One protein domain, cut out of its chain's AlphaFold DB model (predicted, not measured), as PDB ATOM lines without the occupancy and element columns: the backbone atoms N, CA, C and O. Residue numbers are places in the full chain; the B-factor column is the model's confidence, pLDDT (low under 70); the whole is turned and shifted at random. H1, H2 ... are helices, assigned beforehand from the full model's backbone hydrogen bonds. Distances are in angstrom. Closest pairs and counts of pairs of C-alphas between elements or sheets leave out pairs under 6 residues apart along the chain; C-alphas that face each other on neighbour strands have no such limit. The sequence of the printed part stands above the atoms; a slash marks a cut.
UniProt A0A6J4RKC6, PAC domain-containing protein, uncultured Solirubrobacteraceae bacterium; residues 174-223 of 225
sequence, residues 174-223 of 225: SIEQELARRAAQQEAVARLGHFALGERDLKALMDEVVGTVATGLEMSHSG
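This is residues 174 to 223 of the 225 residues of the protein "PAC domain-containing protein" of uncultured Solirubrobacteraceae bacterium (UniProt A0A6J4RKC6). You are looking at a long helical hairpin: H1 runs out, a tight turn follows, and H2 folds back side by side with it, the two lines only 7 degrees from each other. The turn end, residues 197 to 203, stands free. The printed part has 50 residues with two named helices, H1 then H2, and no named strand; its class is all helix. It is loose, with a radius of gyration of the C-alphas of 12.6 A, and makes a rod of 40 by 18 by 6 A.

Find C-alpha 174 at (60.779, 96.420, 67.366); from there H1, residues 174 to 198, runs 36.6 A to C-alpha 198 at (26.323, 100.547, 55.781). H2, residues 202 to 221, runs 28.9 A and ends at (57.465, 96.270, 52.458).

H1 and H2 form a helical hairpin and run opposite ways at a shallow tilt of 7 degrees. H1 touches H2 with residues 185 to 196 alone; look at the closest C-alphas, those of Ala 196 and Leu 205, 6.5 A apart. In H1 and H2 every O i to N i+4 pair is within hydrogen-bond range.

The C-alphas farthest apart, those of Ser 174 and Arg 200, are 40.0 A apart. The printed part has no cut, and the link from H1 to H2 is tight. In the B-factor column, residues 218 to 223 are under 70.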
ATOM      1  N   SER A 174      61.565  97.607  67.721       88.50
ATOM      2  CA  SER A 174      60.779  96.420  67.366       88.50
ATOM      3  C   SER A 174      59.407  96.411  68.050       88.50
ATOM      4  O   SER A 174      58.390  96.144  67.406       88.50
ATOM      5  N   ILE A 175      59.352  96.762  69.340       90.25
ATOM      6  CA  ILE A 175      58.091  96.869  70.084       90.25
ATOM      7  C   ILE A 175      57.220  97.995  69.515       90.25
ATOM      8  O   ILE A 175      56.029  97.783  69.292       90.25
ATOM      9  N   GLU A 176      57.794  99.171  69.255       89.56
ATOM     10  CA  GLU A 176      57.084 100.312  68.662       89.56
ATOM     11  C   GLU A 176      56.468  99.951  67.305       89.56
ATOM     12  O   GLU A 176      55.285 100.209  67.070       89.56
ATOM     13  N   GLN A 177      57.237  99.289  66.437       89.00
ATOM     14  CA  GLN A 177      56.769  98.830  65.129       89.00
ATOM     15  C   GLN A 177      55.645  97.798  65.249       89.00
ATOM     16  O   GLN A 177      54.638  97.889  64.544       89.00
ATOM     17  N   GLU A 178      55.774  96.832  66.159       89.44
ATOM     18  CA  GLU A 178      54.745  95.816  66.375       89.44
ATOM     19  C   GLU A 178      53.443  96.425  66.911       89.44
ATOM     20  O   GLU A 178      52.350  96.052  66.474       89.44
ATOM     21  N   LEU A 179      53.538  97.391  67.829       92.38
ATOM     22  CA  LEU A 179      52.381  98.123  68.337       92.38
ATOM     23  C   LEU A 179      51.706  98.941  67.232       92.38
ATOM     24  O   LEU A 179      50.484  98.862  67.084       92.38
ATOM     25  N   ALA A 180      52.481  99.668  66.426       88.44
ATOM     26  CA  ALA A 180      51.963 100.435  65.298       88.44
ATOM     27  C   ALA A 180      51.247  99.532  64.281       88.44
ATOM     28  O   ALA A 180      50.135  99.834  63.845       88.44
ATOM     29  N   ARG A 181      51.834  98.368  63.970       88.06
ATOM     30  CA  ARG A 181      51.240  97.366  63.077       88.06
ATOM     31  C   ARG A 181      49.895  96.865  63.600       88.06
ATOM     32  O   ARG A 181      48.930  96.794  62.841       88.06
ATOM     33  N   ARG A 182      49.809  96.537  64.891       91.31
ATOM     34  CA  ARG A 182      48.554  96.081  65.514       91.31
ATOM     35  C   ARG A 182      47.487  97.167  65.513       91.31
ATOM     36  O   ARG A 182      46.336  96.864  65.206       91.31
ATOM     37  N   ALA A 183      47.856  98.409  65.821       91.81
ATOM     38  CA  ALA A 183      46.930  99.536  65.787       91.81
ATOM     39  C   ALA A 183      46.355  99.742  64.375       91.81
ATOM     40  O   ALA A 183      45.138  99.800  64.213       91.81
ATOM     41  N   ALA A 184      47.210  99.729  63.345       89.44
ATOM     42  CA  ALA A 184      46.781  99.844  61.952       89.44
ATOM     43  C   ALA A 184      45.848  98.693  61.526       89.44
ATOM     44  O   ALA A 184      44.850  98.914  60.841       89.44
ATOM     45  N   GLN A 185      46.126  97.460  61.966       90.00
ATOM     46  CA  GLN A 185      45.248  96.311  61.713       90.00
ATOM     47  C   GLN A 185      43.880  96.464  62.386       90.00
ATOM     48  O   GLN A 185      42.855  96.178  61.767       90.00
ATOM     49  N   GLN A 186      43.841  96.922  63.639       94.25
ATOM     50  CA  GLN A 186      42.589  97.158  64.361       94.25
ATOM     51  C   GLN A 186      41.754  98.258  63.699       94.25
ATOM     52  O   GLN A 186      40.544  98.092  63.545       94.25
ATOM     53  N   GLU A 187      42.391  99.342  63.258       92.94
ATOM     54  CA  GLU A 187      41.730 100.425  62.530       92.94
ATOM     55  C   GLU A 187      41.152  99.939  61.195       92.94
ATOM     56  O   GLU A 187      39.986 100.198  60.892       92.94
ATOM     57  N   ALA A 188      41.933  99.176  60.425       89.62
ATOM     58  CA  ALA A 188      41.485  98.568  59.176       89.62
ATOM     59  C   ALA A 188      40.254  97.668  59.383       89.62
ATOM     60  O   ALA A 188      39.264  97.793  58.662       89.62
ATOM     61  N   VAL A 189      40.280  96.801  60.402       92.06
ATOM     62  CA  VAL A 189      39.146  95.925  60.742       92.06
ATOM     63  C   VAL A 189      37.917  96.738  61.153       92.06
ATOM     64  O   VAL A 189      36.814  96.443  60.694       92.06
ATOM     65  N   ALA A 190      38.083  97.774  61.978       91.38
ATOM     66  CA  ALA A 190      36.977  98.629  62.402       91.38
ATOM     67  C   ALA A 190      36.348  99.389  61.223       91.38
ATOM     68  O   ALA A 190      35.121  99.428  61.104       91.38
ATOM     69  N   ARG A 191      37.174  99.942  60.321       88.56
ATOM     70  CA  ARG A 191      36.717 100.647  59.114       88.56
ATOM     71  C   ARG A 191      35.925  99.723  58.193       88.56
ATOM     72  O   ARG A 191      34.818 100.079  57.791       88.56
ATOM     73  N   LEU A 192      36.439  98.520  57.928       90.00
ATOM     74  CA  LEU A 192      35.736  97.514  57.129       90.00
ATOM     75  C   LEU A 192      34.432  97.061  57.788       90.00
ATOM     76  O   LEU A 192      33.421  96.922  57.106       90.00
ATOM     77  N   GLY A 193      34.427  96.882  59.112       87.69
ATOM     78  CA  GLY A 193      33.215  96.561  59.864       87.69
ATOM     79  C   GLY A 193      32.143  97.645  59.730       87.69
ATOM     80  O   GLY A 193      30.981  97.330  59.493       87.69
ATOM     81  N   HIS A 194      32.527  98.921  59.819       87.19
ATOM     82  CA  HIS A 194      31.599 100.033  59.613       87.19
ATOM     83  C   HIS A 194      31.071 100.080  58.174       87.19
ATOM     84  O   HIS A 194      29.862 100.199  57.968       87.19
ATOM     85  N   PHE A 195      31.957  99.927  57.188       86.56
ATOM     86  CA  PHE A 195      31.589  99.923  55.775       86.56
ATOM     87  C   PHE A 195      30.618  98.779  55.446       86.56
ATOM     88  O   PHE A 195      29.566  99.013  54.858       86.56
ATOM     89  N   ALA A 196      30.897  97.559  55.913       87.00
ATOM     90  CA  ALA A 196      30.054  96.385  55.676       87.00
ATOM     91  C   ALA A 196      28.649  96.489  56.298       87.00
ATOM     92  O   ALA A 196      27.715  95.857  55.810       87.00
ATOM     93  N   LEU A 197      28.482  97.265  57.374       86.81
ATOM     94  CA  LEU A 197      27.174  97.500  57.996       86.81
ATOM     95  C   LEU A 197      26.337  98.553  57.250       86.81
ATOM     96  O   LEU A 197      25.110  98.541  57.363       86.81
ATOM     97  N   GLY A 198      26.983  99.474  56.529       84.44
ATOM     98  CA  GLY A 198      26.323 100.547  55.781       84.44
ATOM     99  C   GLY A 198      26.110 100.237  54.299       84.44
ATOM    100  O   GLY A 198      25.147 100.728  53.708       84.44
ATOM    101  N   GLU A 199      26.981  99.420  53.708       83.25
ATOM    102  CA  GLU A 199      26.996  99.143  52.277       83.25
ATOM    103  C   GLU A 199      26.166  97.902  51.919       83.25
ATOM    104  O   GLU A 199      26.257  96.851  52.554       83.25
ATOM    105  N   ARG A 200      25.343  98.020  50.872       81.38
ATOM    106  CA  ARG A 200      24.537  96.913  50.329       81.38
ATOM    107  C   ARG A 200      25.107  96.369  49.021       81.38
ATOM    108  O   ARG A 200      24.698  95.287  48.599       81.38
ATOM    109  N   ASP A 201      26.022  97.096  48.385       88.06
ATOM    110  CA  ASP A 201      26.755  96.644  47.209       88.06
ATOM    111  C   ASP A 201      28.005  95.843  47.606       88.06
ATOM    112  O   ASP A 201      29.020  96.374  48.062       88.06
ATOM    113  N   LEU A 202      27.946  94.530  47.367       83.38
ATOM    114  CA  LEU A 202      29.065  93.618  47.592       83.38
ATOM    115  C   LEU A 202      30.319  94.028  46.810       83.38
ATOM    116  O   LEU A 202      31.430  93.807  47.285       83.38
ATOM    117  N   LYS A 203      30.172  94.618  45.621       83.50
ATOM    118  CA  LYS A 203      31.317  95.018  44.806       83.50
ATOM    119  C   LYS A 203      32.079  96.168  45.464       83.50
ATOM    120  O   LYS A 203      33.295  96.082  45.591       83.50
ATOM    121  N   ALA A 204      31.363  97.183  45.947       83.69
ATOM    122  CA  ALA A 204      31.957  98.304  46.672       83.69
ATOM    123  C   ALA A 204      32.680  97.838  47.952       83.69
ATOM    124  O   ALA A 204      33.768  98.319  48.258       83.69
ATOM    125  N   LEU A 205      32.131  96.834  48.650       85.31
ATOM    126  CA  LEU A 205      32.795  96.203  49.799       85.31
ATOM    127  C   LEU A 205      34.093  95.491  49.409       85.31
ATOM    128  O   LEU A 205      35.101  95.641  50.095       85.31
ATOM    129  N   MET A 206      34.085  94.723  48.320       85.38
ATOM    130  CA  MET A 206      35.287  94.027  47.858       85.38
ATOM    131  C   MET A 206      36.378  95.007  47.419       85.38
ATOM    132  O   MET A 206      37.547  94.776  47.729       85.38
ATOM    133  N   ASP A 207      36.007  96.109  46.766       87.69
ATOM    134  CA  ASP A 207      36.945  97.160  46.363       87.69
ATOM    135  C   ASP A 207      37.609  97.814  47.597       87.69
ATOM    136  O   ASP A 207      38.834  97.963  47.633       87.69
ATOM    137  N   GLU A 208      36.843  98.106  48.655       86.00
ATOM    138  CA  GLU A 208      37.366  98.667  49.916       86.00
ATOM    139  C   GLU A 208      38.279  97.681  50.676       86.00
ATOM    140  O   GLU A 208      39.324  98.066  51.217       86.00
ATOM    141  N   VAL A 209      37.928  96.388  50.698       86.94
ATOM    142  CA  VAL A 209      38.764  95.332  51.299       86.94
ATOM    143  C   VAL A 209      40.097  95.219  50.564       86.94
ATOM    144  O   VAL A 209      41.149  95.205  51.206       86.94
ATOM    145  N   VAL A 210      40.067  95.159  49.230       87.00
ATOM    146  CA  VAL A 210      41.282  95.070  48.408       87.00
ATOM    147  C   VAL A 210      42.160  96.301  48.619       87.00
ATOM    148  O   VAL A 210      43.362  96.143  48.830       87.00
ATOM    149  N   GLY A 211      41.575  97.503  48.643       84.88
ATOM    150  CA  GLY A 211      42.306  98.741  48.922       84.88
ATOM    151  C   GLY A 211      42.988  98.723  50.291       84.88
ATOM    152  O   GLY A 211      44.189  98.962  50.395       84.88
ATOM    153  N   THR A 212      42.257  98.339  51.338       85.50
ATOM    154  CA  THR A 212      42.789  98.263  52.706       85.50
ATOM    155  C   THR A 212      43.930  97.245  52.837       85.50
ATOM    156  O   THR A 212      44.939  97.524  53.491       85.50
ATOM    157  N   VAL A 213      43.805  96.071  52.209       82.31
ATOM    158  CA  VAL A 213      44.859  95.043  52.226       82.31
ATOM    159  C   VAL A 213      46.084  95.495  51.432       82.31
ATOM    160  O   VAL A 213      47.205  95.293  51.898       82.31
ATOM    161  N   ALA A 214      45.894  96.138  50.277       81.06
ATOM    162  CA  ALA A 214      46.990  96.663  49.468       81.06
ATOM    163  C   ALA A 214      47.826  97.685  50.252       81.06
ATOM    164  O   ALA A 214      49.041  97.518  50.363       81.06
ATOM    165  N   THR A 215      47.187  98.660  50.909       79.62
ATOM    166  CA  THR A 215      47.897  99.640  51.748       79.62
ATOM    167  C   THR A 215      48.615  98.967  52.927       79.62
ATOM    168  O   THR A 215      49.743  99.330  53.257       79.62
ATOM    169  N   GLY A 216      48.014  97.946  53.549       73.62
ATOM    170  CA  GLY A 216      48.659  97.193  54.633       73.62
ATOM    171  C   GLY A 216      49.903  96.404  54.190       73.62
ATOM    172  O   GLY A 216      50.879  96.301  54.941       73.62
ATOM    173  N   LEU A 217      49.900  95.871  52.966       70.06
ATOM    174  CA  LEU A 217      51.041  95.156  52.386       70.06
ATOM    175  C   LEU A 217      52.163  96.107  51.944       70.06
ATOM    176  O   LEU A 217      53.335  95.790  52.154       70.06
ATOM    177  N   GLU A 218      51.819  97.280  51.407       64.31
ATOM    178  CA  GLU A 218      52.782  98.332  51.052       64.31
ATOM    179  C   GLU A 218      53.537  98.853  52.286       64.31
ATOM    180  O   GLU A 218      54.763  98.972  52.256       64.31
ATOM    181  N   MET A 219      52.845  99.052  53.415       59.75
ATOM    182  CA  MET A 219      53.496  99.417  54.682       59.75
ATOM    183  C   MET A 219      54.430  98.317  55.212       59.75
ATOM    184  O   MET A 219      55.459  98.619  55.812       59.75
ATOM    185  N   SER A 220      54.119  97.042  54.952       55.16
ATOM    186  CA  SER A 220      54.953  95.906  55.378       55.16
ATOM    187  C   SER A 220      56.239  95.760  54.548       55.16
ATOM    188  O   SER A 220      57.214  95.196  55.034       55.16
ATOM    189  N   HIS A 221      56.266  96.274  53.312       49.16
ATOM    190  CA  HIS A 221      57.465  96.270  52.458       49.16
ATOM    191  C   HIS A 221      58.376  97.490  52.671       49.16
ATOM    192  O   HIS A 221      59.558  97.426  52.344       49.16
ATOM    193  N   SER A 222      57.867  98.586  53.246       44.03
ATOM    194  CA  SER A 222      58.655  99.803  53.492       44.03
ATOM    195  C   SER A 222      59.568  99.729  54.728       44.03
ATOM    196  O   SER A 222      60.410 100.607  54.888       44.03
ATOM    197  N   GLY A 223      59.422  98.721  55.597       40.53
ATOM    198  CA  GLY A 223      60.199  98.579  56.841       40.53
ATOM    199  C   GLY A 223      61.435  97.669  56.764       40.53
ATOM    200  O   GLY A 223      62.017  97.371  57.799       40.53
TER     201      GLY A 223